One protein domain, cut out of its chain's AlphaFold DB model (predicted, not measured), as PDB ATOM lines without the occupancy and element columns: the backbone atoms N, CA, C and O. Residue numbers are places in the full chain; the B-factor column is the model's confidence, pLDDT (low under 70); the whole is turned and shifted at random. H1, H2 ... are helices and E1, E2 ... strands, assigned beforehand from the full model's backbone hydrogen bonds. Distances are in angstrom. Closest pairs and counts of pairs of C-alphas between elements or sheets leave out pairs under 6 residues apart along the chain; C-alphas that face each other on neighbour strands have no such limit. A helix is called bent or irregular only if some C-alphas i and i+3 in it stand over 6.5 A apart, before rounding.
ATOM      1  N   LYS A   2     167.671 138.969 242.659       57.28
ATOM      2  CA  LYS A   2     168.579 138.552 241.563       57.28
ATOM      3  C   LYS A   2     169.939 139.244 241.758       57.28
ATOM      4  O   LYS A   2     169.914 140.473 241.891       57.28
ATOM      5  N   PRO A   3     171.068 138.511 241.767       62.00
ATOM      6  CA  PRO A   3     172.395 139.107 241.866       62.00
ATOM      7  C   PRO A   3     172.570 140.098 240.712       62.00
ATOM      8  O   PRO A   3     172.318 139.762 239.550       62.00
ATOM      9  N   LYS A   4     172.915 141.351 241.019       76.00
ATOM     10  CA  LYS A   4     173.148 142.385 240.000       76.00
ATOM     11  C   LYS A   4     174.572 142.890 240.126       76.00
ATOM     12  O   LYS A   4     174.981 143.379 241.176       76.00
ATOM     13  N   ILE A   5     175.315 142.788 239.032       81.62
ATOM     14  CA  ILE A   5     176.635 143.395 238.898       81.62
ATOM     15  C   ILE A   5     176.438 144.787 238.298       81.62
ATOM     16  O   ILE A   5     175.784 144.938 237.266       81.62
ATOM     17  N   THR A   6     176.948 145.814 238.973       87.75
ATOM     18  CA  THR A   6     176.837 147.202 238.489       87.75
ATOM     19  C   THR A   6     178.007 147.561 237.569       87.75
ATOM     20  O   THR A   6     179.097 147.021 237.722       87.75
ATOM     21  N   LEU A   7     177.834 148.516 236.645       87.06
ATOM     22  CA  LEU A   7     178.930 148.968 235.765       87.06
ATOM     23  C   LEU A   7     180.147 149.482 236.552       87.06
ATOM     24  O   LEU A   7     181.286 149.210 236.188       87.06
ATOM     25  N   LYS A   8     179.905 150.177 237.672       88.56
ATOM     26  CA  LYS A   8     180.964 150.648 238.576       88.56
ATOM     27  C   LYS A   8     181.753 149.490 239.190       88.56
ATOM     28  O   LYS A   8     182.963 149.575 239.338       88.56
ATOM     29  N   GLU A   9     181.069 148.410 239.539       89.81
ATOM     30  CA  GLU A   9     181.686 147.203 240.083       89.81
ATOM     31  C   GLU A   9     182.508 146.456 239.031       89.81
ATOM     32  O   GLU A   9     183.644 146.095 239.320       89.81
ATOM     33  N   VAL A  10     181.997 146.315 237.801       89.50
ATOM     34  CA  VAL A  10     182.790 145.773 236.681       89.50
ATOM     35  C   VAL A  10     184.049 146.610 236.472       89.50
ATOM     36  O   VAL A  10     185.140 146.060 236.376       89.50
ATOM     37  N   SER A  11     183.919 147.939 236.456       91.31
ATOM     38  CA  SER A  11     185.059 148.845 236.308       91.31
ATOM     39  C   SER A  11     186.090 148.662 237.426       91.31
ATOM     40  O   SER A  11     187.274 148.516 237.133       91.31
ATOM     41  N   ASN A  12     185.659 148.586 238.687       92.81
ATOM     42  CA  ASN A  12     186.551 148.342 239.821       92.81
ATOM     43  C   ASN A  12     187.256 146.978 239.727       92.81
ATOM     44  O   ASN A  12     188.459 146.890 239.977       92.81
ATOM     45  N   LEU A  13     186.536 145.917 239.350       92.06
ATOM     46  CA  LEU A  13     187.130 144.592 239.149       92.06
ATOM     47  C   LEU A  13     188.178 144.635 238.035       92.06
ATOM     48  O   LEU A  13     189.295 144.175 238.242       92.06
ATOM     49  N   LEU A  14     187.869 145.260 236.896       92.44
ATOM     50  CA  LEU A  14     188.811 145.405 235.783       92.44
ATOM     51  C   LEU A  14     190.061 146.198 236.178       92.44
ATOM     52  O   LEU A  14     191.169 145.769 235.868       92.44
ATOM     53  N   ILE A  15     189.907 147.308 236.907       92.31
ATOM     54  CA  ILE A  15     191.043 148.068 237.454       92.31
ATOM     55  C   ILE A  15     191.913 147.157 238.325       92.31
ATOM     56  O   ILE A  15     193.138 147.188 238.226       92.31
ATOM     57  N   SER A  16     191.287 146.303 239.132       92.19
ATOM     58  CA  SER A  16     192.007 145.394 240.022       92.19
ATOM     59  C   SER A  16     192.787 144.334 239.262       92.19
ATOM     60  O   SER A  16     193.962 144.115 239.551       92.19
ATOM     61  N   VAL A  17     192.166 143.735 238.244       92.75
ATOM     62  CA  VAL A  17     192.819 142.777 237.346       92.75
ATOM     63  C   VAL A  17     194.015 143.408 236.643       92.75
ATOM     64  O   VAL A  17     195.071 142.788 236.583       92.75
ATOM     65  N   LEU A  18     193.880 144.640 236.147       91.75
ATOM     66  CA  LEU A  18     194.971 145.333 235.463       91.75
ATOM     67  C   LEU A  18     196.143 145.628 236.406       91.75
ATOM     68  O   LEU A  18     197.292 145.388 236.039       91.75
ATOM     69  N   ILE A  19     195.866 146.100 237.626       90.62
ATOM     70  CA  ILE A  19     196.912 146.369 238.624       90.62
ATOM     71  C   ILE A  19     197.611 145.065 239.023       90.62
ATOM     72  O   ILE A  19     198.839 145.002 238.994       90.62
ATOM     73  N   LEU A  20     196.859 144.011 239.356       89.31
ATOM     74  CA  LEU A  20     197.445 142.718 239.725       89.31
ATOM     75  C   LEU A  20     198.232 142.109 238.564       89.31
ATOM     76  O   LEU A  20     199.366 141.677 238.758       89.31
ATOM     77  N   GLY A  21     197.673 142.128 237.355       88.56
ATOM     78  CA  GLY A  21     198.337 141.656 236.146       88.56
ATOM     79  C   GLY A  21     199.682 142.338 235.921       88.56
ATOM     80  O   GLY A  21     200.683 141.654 235.710       88.56
ATOM     81  N   LEU A  22     199.736 143.666 236.068       87.06
ATOM     82  CA  LEU A  22     200.976 144.436 235.970       87.06
ATOM     83  C   LEU A  22     201.984 144.050 237.066       87.06
ATOM     84  O   LEU A  22     203.156 143.823 236.765       87.06
ATOM     85  N   LEU A  23     201.542 143.955 238.326       86.25
ATOM     86  CA  LEU A  23     202.421 143.661 239.464       86.25
ATOM     87  C   LEU A  23     203.036 142.257 239.381       86.25
ATOM     88  O   LEU A  23     204.235 142.098 239.607       86.25
ATOM     89  N   PHE A  24     202.239 141.249 239.030       81.31
ATOM     90  CA  PHE A  24     202.706 139.865 238.889       81.31
ATOM     91  C   PHE A  24     203.525 139.648 237.613       81.31
ATOM     92  O   PHE A  24     204.472 138.863 237.626       81.31
ATOM     93  N   SER A  25     203.216 140.364 236.529       83.31
ATOM     94  CA  SER A  25     203.971 140.257 235.271       83.31
ATOM     95  C   SER A  25     205.263 141.073 235.274       83.31
ATOM     96  O   SER A  25     206.039 140.984 234.330       83.31
ATOM     97  N   PHE A  26     205.550 141.828 236.340       80.38
ATOM     98  CA  PHE A  26     206.773 142.626 236.446       80.38
ATOM     99  C   PHE A  26     208.058 141.785 236.326       80.38
ATOM    100  O   PHE A  26     209.091 142.285 235.888       80.38
ATOM    101  N   ARG A  27     207.997 140.500 236.702       75.50
ATOM    102  CA  ARG A  27     209.121 139.552 236.599       75.50
ATOM    103  C   ARG A  27     209.292 138.940 235.215       75.50
ATOM    104  O   ARG A  27     210.409 138.596 234.847       75.50
ATOM    105  N   ASP A  28     208.195 138.785 234.487       77.25
ATOM    106  CA  ASP A  28     208.179 138.189 233.159       77.25
ATOM    107  C   ASP A  28     207.185 138.943 232.273       77.25
ATOM    108  O   ASP A  28     205.992 138.634 232.201       77.25
ATOM    109  N   LEU A  29     207.711 139.962 231.591       80.50
ATOM    110  CA  LEU A  29     206.940 140.819 230.697       80.50
ATOM    111  C   LEU A  29     206.518 140.091 229.412       80.50
ATOM    112  O   LEU A  29     205.610 140.561 228.727       80.50
ATOM    113  N   THR A  30     207.139 138.952 229.077       82.88
ATOM    114  CA  THR A  30     206.845 138.227 227.830       82.88
ATOM    115  C   THR A  30     205.460 137.581 227.852       82.88
ATOM    116  O   THR A  30     204.783 137.530 226.828       82.88
ATOM    117  N   ASN A  31     204.992 137.185 229.038       84.56
ATOM    118  CA  ASN A  31     203.712 136.510 229.253       84.56
ATOM    119  C   ASN A  31     202.659 137.416 229.914       84.56
ATOM    120  O   ASN A  31     201.711 136.926 230.527       84.56
ATOM    121  N   ILE A  32     202.783 138.744 229.783       87.88
ATOM    122  CA  ILE A  32     201.917 139.701 230.494       87.88
ATOM    123  C   ILE A  32     200.422 139.493 230.219       87.88
ATOM    124  O   ILE A  32     199.615 139.519 231.147       87.88
ATOM    125  N   VAL A  33     200.044 139.246 228.962       90.12
ATOM    126  CA  VAL A  33     198.642 139.052 228.565       90.12
ATOM    127  C   VAL A  33     198.060 137.766 229.168       90.12
ATOM    128  O   VAL A  33     197.092 137.874 229.923       90.12
ATOM    129  N   PRO A  34     198.618 136.562 228.910       89.75
ATOM    130  CA  PRO A  34     198.069 135.332 229.480       89.75
ATOM    131  C   PRO A  34     198.123 135.324 231.012       89.75
ATOM    132  O   PRO A  34     197.153 134.904 231.643       89.75
ATOM    133  N   ASN A  35     199.185 135.858 231.626       89.12
ATOM    134  CA  ASN A  35     199.290 135.926 233.083       89.12
ATOM    135  C   ASN A  35     198.212 136.836 233.677       89.12
ATOM    136  O   ASN A  35     197.538 136.436 234.624       89.12
ATOM    137  N   THR A  36     197.989 138.018 233.095       91.88
ATOM    138  CA  THR A  36     196.936 138.942 233.550       91.88
ATOM    139  C   THR A  36     195.549 138.313 233.445       91.88
ATOM    140  O   THR A  36     194.739 138.480 234.355       91.88
ATOM    141  N   LEU A  37     195.276 137.550 232.383       93.38
ATOM    142  CA  LEU A  37     194.007 136.832 232.237       93.38
ATOM    143  C   LEU A  37     193.839 135.741 233.302       93.38
ATOM    144  O   LEU A  37     192.772 135.646 233.903       93.38
ATOM    145  N   ILE A  38     194.886 134.957 233.575       94.06
ATOM    146  CA  ILE A  38     194.872 133.904 234.604       94.06
ATOM    147  C   ILE A  38     194.665 134.502 236.000       94.06
ATOM    148  O   ILE A  38     193.792 134.055 236.745       94.06
ATOM    149  N   ILE A  39     195.432 135.540 236.340       92.69
ATOM    150  CA  ILE A  39     195.322 136.255 237.618       92.69
ATOM    151  C   ILE A  39     193.933 136.868 237.754       92.69
ATOM    152  O   ILE A  39     193.299 136.747 238.802       92.69
ATOM    153  N   GLY A  40     193.452 137.508 236.689       93.56
ATOM    154  CA  GLY A  40     192.148 138.142 236.674       93.56
ATOM    155  C   GLY A  40     191.017 137.146 236.864       93.56
ATOM    156  O   GLY A  40     190.112 137.414 237.647       93.56
ATOM    157  N   LEU A  41     191.092 135.983 236.217       95.62
ATOM    158  CA  LEU A  41     190.107 134.920 236.387       95.62
ATOM    159  C   LEU A  41     190.097 134.392 237.827       95.62
ATOM    160  O   LEU A  41     189.027 134.322 238.426       95.62
ATOM    161  N   ALA A  42     191.266 134.070 238.390       95.44
ATOM    162  CA  ALA A  42     191.376 133.589 239.767       95.44
ATOM    163  C   ALA A  42     190.809 134.612 240.767       95.44
ATOM    164  O   ALA A  42     189.956 134.285 241.589       95.44
ATOM    165  N   PHE A  43     191.214 135.877 240.635       94.75
ATOM    166  CA  PHE A  43     190.756 136.962 241.498       94.75
ATOM    167  C   PHE A  43     189.252 137.248 241.358       94.75
ATOM    168  O   PHE A  43     188.542 137.335 242.356       94.75
ATOM    169  N   ILE A  44     188.736 137.367 240.129       94.94
ATOM    170  CA  ILE A  44     187.314 137.654 239.893       94.94
ATOM    171  C   ILE A  44     186.447 136.532 240.456       94.94
ATOM    172  O   ILE A  44     185.447 136.817 241.109       94.94
ATOM    173  N   VAL A  45     186.805 135.270 240.204       96.56
ATOM    174  CA  VAL A  45     186.022 134.136 240.705       96.56
ATOM    175  C   VAL A  45     186.035 134.117 242.234       96.56
ATOM    176  O   VAL A  45     184.970 133.965 242.824       96.56
ATOM    177  N   HIS A  46     187.181 134.372 242.867       95.69
ATOM    178  CA  HIS A  46     187.300 134.504 244.322       95.69
ATOM    179  C   HIS A  46     186.352 135.567 244.909       95.69
ATOM    180  O   HIS A  46     185.521 135.265 245.772       95.69
ATOM    181  N   GLU A  47     186.406 136.799 244.398       94.56
ATOM    182  CA  GLU A  47     185.563 137.901 244.884       94.56
ATOM    183  C   GLU A  47     184.075 137.665 244.580       94.56
ATOM    184  O   GLU A  47     183.201 137.919 245.416       94.56
ATOM    185  N   LEU A  48     183.756 137.139 243.393       94.12
ATOM    186  CA  LEU A  48     182.378 136.809 243.031       94.12
ATOM    187  C   LEU A  48     181.818 135.672 243.888       94.12
ATOM    188  O   LEU A  48     180.628 135.693 244.197       94.12
ATOM    189  N   SER A  49     182.642 134.718 244.321       95.44
ATOM    190  CA  SER A  49     182.211 133.671 245.247       95.44
ATOM    191  C   SER A  49     181.763 134.255 246.586       95.44
ATOM    192  O   SER A  49     180.648 133.950 247.014       95.44
ATOM    193  N   HIS A  50     182.537 135.163 247.196       94.75
ATOM    194  CA  HIS A  50     182.087 135.886 248.399       94.75
ATOM    195  C   HIS A  50     180.769 136.616 248.162       94.75
ATOM    196  O   HIS A  50     179.847 136.544 248.978       94.75
ATOM    197  N   LYS A  51     180.671 137.309 247.023       93.81
ATOM    198  CA  LYS A  51     179.485 138.071 246.649       93.81
ATOM    199  C   LYS A  51     178.243 137.189 246.556       93.81
ATOM    200  O   LYS A  51     177.239 137.499 247.197       93.81
ATOM    201  N   PHE A  52     178.301 136.118 245.769       93.44
ATOM    202  CA  PHE A  52     177.147 135.262 245.510       93.44
ATOM    203  C   PHE A  52     176.693 134.519 246.764       93.44
ATOM    204  O   PHE A  52     175.488 134.408 246.996       93.44
ATOM    205  N   VAL A  53     177.627 134.068 247.607       93.50
ATOM    206  CA  VAL A  53     177.280 133.422 248.880       93.50
ATOM    207  C   VAL A  53     176.668 134.432 249.857       93.50
ATOM    208  O   VAL A  53     175.659 134.137 250.487       93.50
ATOM    209  N   ALA A  54     177.182 135.661 249.933       92.50
ATOM    210  CA  ALA A  54     176.574 136.697 250.771       92.50
ATOM    211  C   ALA A  54     175.180 137.134 250.273       92.50
ATOM    212  O   ALA A  54     174.280 137.366 251.080       92.50
ATOM    213  N   GLU A  55     174.965 137.223 248.957       91.88
ATOM    214  CA  GLU A  55     173.644 137.518 248.378       91.88
ATOM    215  C   GLU A  55     172.639 136.374 248.594       91.88
ATOM    216  O   GLU A  55     171.435 136.634 248.677       91.88
ATOM    217  N   HIS A  56     173.113 135.128 248.717       90.94
ATOM    218  CA  HIS A  56     172.284 133.993 249.125       90.94
ATOM    219  C   HIS A  56     171.754 134.165 250.557       90.94
ATOM    220  O   HIS A  56     170.583 133.891 250.801       90.94
ATOM    221  N   TYR A  57     172.563 134.725 251.462       89.81
ATOM    222  CA  TYR A  57     172.158 135.112 252.821       89.81
ATOM    223  C   TYR A  57     171.449 136.475 252.888       89.81
ATOM    224  O   TYR A  57     171.511 137.162 253.903       89.81
ATOM    225  N   ASP A  58     170.805 136.922 251.804       88.19
ATOM    226  CA  ASP A  58     170.034 138.173 251.758       88.19
ATOM    227  C   ASP A  58     170.827 139.444 252.138       88.19
ATOM    228  O   ASP A  58     170.249 140.478 252.496       88.19
ATOM    229  N   CYS A  59     172.156 139.409 252.030       88.50
ATOM    230  CA  CYS A  59     172.989 140.589 252.219       88.50
ATOM    231  C   CYS A  59     173.123 141.382 250.920       88.50
ATOM    232  O   CYS A  59     173.154 140.830 249.818       88.50
ATOM    233  N   LYS A  60     173.250 142.707 251.039       88.94
ATOM    234  CA  LYS A  60     173.547 143.563 249.890       88.94
ATOM    235  C   LYS A  60     175.052 143.730 249.764       88.94
ATOM    236  O   LYS A  60     175.701 144.214 250.687       88.94
ATOM    237  N   THR A  61     175.593 143.382 248.611       91.25
ATOM    238  CA  THR A  61     177.035 143.367 248.371       91.25
ATOM    239  C   THR A  61     177.444 144.369 247.302       91.25
ATOM    240  O   THR A  61     176.664 144.723 246.414       91.25
ATOM    241  N   MET A  62     178.674 144.869 247.402       89.81
ATOM    242  CA  MET A  62     179.294 145.676 246.354       89.81
ATOM    243  C   MET A  62     180.810 145.538 246.422       89.81
ATOM    244  O   MET A  62     181.398 145.805 247.469       89.81
ATOM    245  N   TYR A  63     181.447 145.184 245.308       92.88
ATOM    246  CA  TYR A  63     182.902 145.240 245.219       92.88
ATOM    247  C   TYR A  63     183.405 146.691 245.230       92.88
ATOM    248  O   TYR A  63     182.977 147.535 244.425       92.88
ATOM    249  N   VAL A  64     184.325 146.985 246.146       91.62
ATOM    250  CA  VAL A  64     184.935 148.304 246.316       91.62
ATOM    251  C   VAL A  64     186.452 148.192 246.271       91.62
ATOM    252  O   VAL A  64     187.040 147.269 246.827       91.62
ATOM    253  N   LEU A  65     187.089 149.158 245.610       92.50
ATOM    254  CA  LEU A  65     188.540 149.300 245.650       92.50
ATOM    255  C   LEU A  65     188.974 149.769 247.038       92.50
ATOM    256  O   LEU A  65     188.280 150.568 247.673       92.50
ATOM    257  N   TRP A  66     190.147 149.317 247.466       91.88
ATOM    258  CA  TRP A  66     190.789 149.751 248.696       91.88
ATOM    259  C   TRP A  66     192.054 150.554 248.358       91.88
ATOM    260  O   TRP A  66     193.115 149.964 248.155       91.88
ATOM    261  N   PRO A  67     191.977 151.898 248.275       89.75
ATOM    262  CA  PRO A  67     193.092 152.728 247.812       89.75
ATOM    263  C   PRO A  67     194.389 152.530 248.603       89.75
ATOM    264  O   PRO A  67     195.472 152.492 248.024       89.75
ATOM    265  N   GLN A  68     194.286 152.363 249.924       90.19
ATOM    266  CA  GLN A  68     195.434 152.110 250.792       90.19
ATOM    267  C   GLN A  68     196.074 150.758 250.471       90.19
ATOM    268  O   GLN A  68     197.294 150.665 250.360       90.19
ATOM    269  N   GLY A  69     195.251 149.729 250.270       87.44
ATOM    270  CA  GLY A  69     195.712 148.409 249.867       87.44
ATOM    271  C   GLY A  69     196.403 148.428 248.505       87.44
ATOM    272  O   GLY A  69     197.503 147.899 248.381       87.44
ATOM    273  N   ILE A  70     195.842 149.138 247.519       89.88
ATOM    274  CA  ILE A  70     196.471 149.365 246.205       89.88
ATOM    275  C   ILE A  70     197.851 149.997 246.358       89.88
ATOM    276  O   ILE A  70     198.825 149.505 245.790       89.88
ATOM    277  N   MET A  71     197.950 151.067 247.149       90.19
ATOM    278  CA  MET A  71     199.212 151.765 247.375       90.19
ATOM    279  C   MET A  71     200.262 150.834 247.996       90.19
ATOM    280  O   MET A  71     201.386 150.761 247.502       90.19
ATOM    281  N   ILE A  72     199.887 150.069 249.026       88.19
ATOM    282  CA  ILE A  72     200.766 149.083 249.671       88.19
ATOM    283  C   ILE A  72     201.183 147.992 248.673       88.19
ATOM    284  O   ILE A  72     202.363 147.653 248.596       88.19
ATOM    285  N   SER A  73     200.240 147.483 247.875       88.00
ATOM    286  CA  SER A  73     200.476 146.453 246.853       88.00
ATOM    287  C   SER A  73     201.524 146.907 245.836       88.00
ATOM    288  O   SER A  73     202.445 146.157 245.515       88.00
ATOM    289  N   ILE A  74     201.413 148.154 245.365       88.06
ATOM    290  CA  ILE A  74     202.351 148.755 244.412       88.06
ATOM    291  C   ILE A  74     203.720 148.962 245.057       88.06
ATOM    292  O   ILE A  74     204.725 148.576 244.467       88.06
ATOM    293  N   ILE A  75     203.784 149.521 246.270       89.06
ATOM    294  CA  ILE A  75     205.057 149.764 246.964       89.06
ATOM    295  C   ILE A  75     205.805 148.445 247.187       89.06
ATOM    296  O   ILE A  75     206.968 148.331 246.805       89.06
ATOM    297  N   ILE A  76     205.145 147.430 247.751       87.19
ATOM    298  CA  ILE A  76     205.768 146.124 248.012       87.19
ATOM    299  C   ILE A  76     206.149 145.439 246.694       87.19
ATOM    300  O   ILE A  76     207.260 144.916 246.573       87.19
ATOM    301  N   GLY A  77     205.268 145.477 245.691       85.44
ATOM    302  CA  GLY A  77     205.535 144.903 244.375       85.44
ATOM    303  C   GLY A  77     206.756 145.536 243.703       85.44
ATOM    304  O   GLY A  77     207.619 144.816 243.205       85.44
ATOM    305  N   LEU A  78     206.899 146.861 243.754       85.06
ATOM    306  CA  LEU A  78     208.058 147.561 243.193       85.06
ATOM    307  C   LEU A  78     209.340 147.290 243.990       85.06
ATOM    308  O   LEU A  78     210.366 146.958 243.395       85.06
ATOM    309  N   LEU A  79     209.287 147.366 245.325       87.44
ATOM    310  CA  LEU A  79     210.448 147.124 246.191       87.44
ATOM    311  C   LEU A  79     210.994 145.700 246.044       87.44
ATOM    312  O   LEU A  79     212.205 145.492 246.049       87.44
ATOM    313  N   THR A  80     210.110 144.718 245.875       84.38
ATOM    314  CA  THR A  80     210.490 143.304 245.734       84.38
ATOM    315  C   THR A  80     210.667 142.860 244.283       84.38
ATOM    316  O   THR A  80     210.890 141.671 244.040       84.38
ATOM    317  N   ARG A  81     210.558 143.781 243.311       81.12
ATOM    318  CA  ARG A  81     210.574 143.484 241.866       81.12
ATOM    319  C   ARG A  81     209.610 142.340 241.504       81.12
ATOM    320  O   ARG A  81     209.997 141.353 240.879       81.12
ATOM    321  N   GLY A  82     208.369 142.441 241.975       72.94
ATOM    322  CA  GLY A  82     207.308 141.446 241.790       72.94
ATOM    323  C   GLY A  82     207.506 140.161 242.597       72.94
ATOM    324  O   GLY A  82     206.963 139.122 242.232       72.94
ATOM    325  N   GLY A  83     208.331 140.186 243.650       72.56
ATOM    326  CA  GLY A  83     208.666 138.992 244.422       72.56
ATOM    327  C   GLY A  83     207.744 138.634 245.549       72.56
ATOM    328  O   GLY A  83     207.484 137.452 245.765       72.56
ATOM    329  N   VAL A  84     207.220 139.645 246.215       75.12
ATOM    330  CA  VAL A  84     206.124 139.491 247.154       75.12
ATOM    331  C   VAL A  84     205.045 140.439 246.683       75.12
ATOM    332  O   VAL A  84     205.309 141.613 246.430       75.12
ATOM    333  N   ILE A  85     203.829 139.928 246.536       75.19
ATOM    334  CA  ILE A  85     202.693 140.742 246.130       75.19
ATOM    335  C   ILE A  85     201.641 140.605 247.211       75.19
ATOM    336  O   ILE A  85     201.046 139.547 247.405       75.19
ATOM    337  N   PHE A  86     201.440 141.696 247.939       77.88
ATOM    338  CA  PHE A  86     200.310 141.827 248.838       77.88
ATOM    339  C   PHE A  86     199.090 142.152 247.981       77.88
ATOM    340  O   PHE A  86     198.918 143.292 247.588       77.88
ATOM    341  N   ALA A  87     198.288 141.155 247.611       77.31
ATOM    342  CA  ALA A  87     197.199 141.314 246.642       77.31
ATOM    343  C   ALA A  87     195.914 141.911 247.259       77.31
ATOM    344  O   ALA A  87     194.819 141.403 247.040       77.31
ATOM    345  N   ALA A  88     196.030 142.989 248.038       81.62
ATOM    346  CA  ALA A  88     194.891 143.623 248.701       81.62
ATOM    347  C   ALA A  88     194.420 144.861 247.927       81.62
ATOM    348  O   ALA A  88     194.633 145.998 248.336       81.62
ATOM    349  N   ILE A  89     193.797 144.647 246.771       88.44
ATOM    350  CA  ILE A  89     193.397 145.735 245.862       88.44
ATOM    351  C   ILE A  89     191.986 146.257 246.150       88.44
ATOM    352  O   ILE A  89     191.687 147.440 245.973       88.44
ATOM    353  N   GLY A  90     191.116 145.380 246.630       88.31
ATOM    354  CA  GLY A  90     189.734 145.685 246.953       88.31
ATOM    355  C   GLY A  90     189.108 144.537 247.721       88.31
ATOM    356  O   GLY A  90     189.783 143.560 248.033       88.31
ATOM    357  N   PHE A  91     187.835 144.691 248.052       87.56
ATOM    358  CA  PHE A  91     187.068 143.688 248.782       87.56
ATOM    359  C   PHE A  91     185.580 143.810 248.454       87.56
ATOM    360  O   PHE A  91     185.082 144.882 248.081       87.56
ATOM    361  N   VAL A  92     184.835 142.727 248.658       89.94
ATOM    362  CA  VAL A  92     183.370 142.774 248.650       89.94
ATOM    363  C   VAL A  92     182.861 143.389 249.954       89.94
ATOM    364  O   VAL A  92     182.928 142.793 251.027       89.94
ATOM    365  N   SER A  93     182.301 144.597 249.869       87.94
ATOM    366  CA  SER A  93     181.588 145.218 250.985       87.94
ATOM    367  C   SER A  93     180.244 144.522 251.177       87.94
ATOM    368  O   SER A  93     179.382 144.581 250.298       87.94
ATOM    369  N   ILE A  94     180.062 143.884 252.331       88.44
ATOM    370  CA  ILE A  94     178.823 143.207 252.719       88.44
ATOM    371  C   ILE A  94     178.043 144.135 253.647       88.44
ATOM    372  O   ILE A  94     178.507 144.486 254.731       88.44
ATOM    373  N   LYS A  95     176.850 144.548 253.217       85.50
ATOM    374  CA  LYS A  95     175.930 145.371 254.002       85.50
ATOM    375  C   LYS A  95     174.748 144.525 254.443       85.50
ATOM    376  O   LYS A  95     173.903 144.133 253.638       85.50
ATOM    377  N   SER A  96     174.690 144.309 255.747       81.75
ATOM    378  CA  SER A  96     173.610 143.625 256.449       81.75
ATOM    379  C   SER A  96     172.385 144.520 256.695       81.75
ATOM    380  O   SER A  96     171.353 144.052 257.158       81.75
ATOM    381  N   PHE A  97     172.465 145.808 256.349       80.94
ATOM    382  CA  PHE A  97     171.363 146.763 256.436       80.94
ATOM    383  C   PHE A  97     171.241 147.577 255.148       80.94
ATOM    384  O   PHE A  97     172.227 148.150 254.667       80.94
ATOM    385  N   TYR A  98     170.033 147.643 254.580       80.00
ATOM    386  CA  TYR A  98     169.775 148.440 253.382       80.00
ATOM    387  C   TYR A  98     168.311 148.880 253.229       80.00
ATOM    388  O   TYR A  98     167.378 148.242 253.713       80.00
ATOM    389  N   SER A  99     168.113 149.990 252.514       74.56
ATOM    390  CA  SER A  99     166.789 150.535 252.194       74.56
ATOM    391  C   SER A  99     166.115 149.772 251.044       74.56
ATOM    392  O   SER A  99     166.756 149.370 250.066       74.56
ATOM    393  N   THR A 100     164.805 149.587 251.172       79.69
ATOM    394  CA  THR A 100     163.878 148.975 250.215       79.69
ATOM    395  C   THR A 100     162.741 149.954 249.898       79.69
ATOM    396  O   THR A 100     162.599 150.983 250.551       79.69
ATOM    397  N   ARG A 101     161.894 149.636 248.909       79.06
ATOM    398  CA  ARG A 101     160.781 150.515 248.496       79.06
ATOM    399  C   ARG A 101     159.766 150.816 249.610       79.06
ATOM    400  O   ARG A 101     159.079 151.821 249.513       79.06
ATOM    401  N   VAL A 102     159.660 149.951 250.622       83.31
ATOM    402  CA  VAL A 102     158.624 150.018 251.674       83.31
ATOM    403  C   VAL A 102     159.234 150.255 253.067       83.31
ATOM    404  O   VAL A 102     158.527 150.246 254.065       83.31
ATOM    405  N   GLY A 103     160.551 150.464 253.169       85.44
ATOM    406  CA  GLY A 103     161.228 150.643 254.456       85.44
ATOM    407  C   GLY A 103     162.655 150.115 254.441       85.44
ATOM    408  O   GLY A 103     163.336 150.172 253.417       85.44
ATOM    409  N   TYR A 104     163.117 149.566 255.559       82.38
ATOM    410  CA  TYR A 104     164.469 149.027 255.687       82.38
ATOM    411  C   TYR A 104     164.467 147.521 255.928       82.38
ATOM    412  O   TYR A 104     163.582 147.000 256.604       82.38
ATOM    413  N   ARG A 105     165.480 146.832 255.396       80.00
ATOM    414  CA  ARG A 105     165.743 145.421 255.687       80.00
ATOM    415  C   ARG A 105     167.020 145.305 256.509       80.00
ATOM    416  O   ARG A 105     168.040 145.897 256.154       80.00
ATOM    417  N   PHE A 106     166.931 144.533 257.584       84.62
ATOM    418  CA  PHE A 106     168.044 144.155 258.441       84.62
ATOM    419  C   PHE A 106     168.232 142.645 258.331       84.62
ATOM    420  O   PHE A 106     167.271 141.889 258.461       84.62
ATOM    421  N   THR A 107     169.464 142.230 258.086       82.56
ATOM    422  CA  THR A 107     169.891 140.837 258.049       82.56
ATOM    423  C   THR A 107     170.905 140.657 259.168       82.56
ATOM    424  O   THR A 107     171.847 141.435 259.278       82.56
ATOM    425  N   HIS A 108     170.737 139.655 260.021       84.50
ATOM    426  CA  HIS A 108     171.731 139.335 261.039       84.50
ATOM    427  C   HIS A 108     172.524 138.130 260.562       84.50
ATOM    428  O   HIS A 108     171.971 137.043 260.493       84.50
ATOM    429  N   LEU A 109     173.794 138.347 260.212       88.38
ATOM    430  CA  LEU A 109     174.685 137.261 259.827       88.38
ATOM    431  C   LEU A 109     175.162 136.517 261.075       88.38
ATOM    432  O   LEU A 109     175.777 137.120 261.961       88.38
ATOM    433  N   SER A 110     174.905 135.214 261.133       91.94
ATOM    434  CA  SER A 110     175.482 134.346 262.156       91.94
ATOM    435  C   SER A 110     176.996 134.182 261.944       91.94
ATOM    436  O   SER A 110     177.535 134.448 260.863       91.94
TER     437      SER A 110
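Overview. This is residues 2 to 110 of the 218 residues of an uncharacterized protein of archaeon (UniProt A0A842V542). The domain is a rod: the helical hairpin H1 and H2 runs along much of it, with the two-stranded sheet E1 E2 and helix H3 end to end alongside. The small strand hairpin E3 and E4 makes one end of the rod, where the chain turns out of E2. The printed part has 109 residues, with three named helices and four named strands in the order H1 H2 E1 H3 E2 E3 E4; both sheets, E1 - E2 and E3 - E4, are antiparallel, and the class is mixed. It is loose, with a radius of gyration of the C-alphas of 16.3 A and spans of 54 by 24 by 24 A.

Along the chain. H1, residues 7 to 25, begins at C-alpha 7 (178.930, 148.968, 235.765) and is 26.5 A long. H2, residues 29 to 56, is 39.8 A long; it has a kink of 37 degrees near residue 36 and is irregular, with C-alphas 30 and 33 8.3 A apart. E1 is residues 60 to 65, 16.6 A; H3 is residues 67 to 79, 18.3 A. E2 is residues 90 to 95, 15.5 A; E3 is residues 97 to 100 and E4 residues 103 to 106, ending at C-alpha 106 (168.044, 144.155, 258.441).

Arrangement. H1 and H2 touch, closest at the C-alphas of Gly 21 and Thr 36, 4.0 A, opposite ways at a steep tilt of 41 degrees; H2 does so with residues 31 to 44 alone. Residues 23 to 24 of H1 touch residues 74 to 78 of H3, closest at the C-alphas of Leu 23 and Gly 77, 5.9 A. H2 and H3 are apart. In E1 and E2, N 62 and O 93 are 3.0 A apart; in E3 and E4, N 100 and O 103 are 2.7 A apart, both within hydrogen-bond range. Every O i to N i+4 pair is within range in H1 and H3, and 22 of 24 in H2.

Size, cuts and confidence. The C-alphas farthest apart, of Thr 30 and Val 102, are 55.1 A apart. The printed part has no cut, and no link is long. Mean pLDDT of the printed part is 87.0; residues 2 to 3 are under 70.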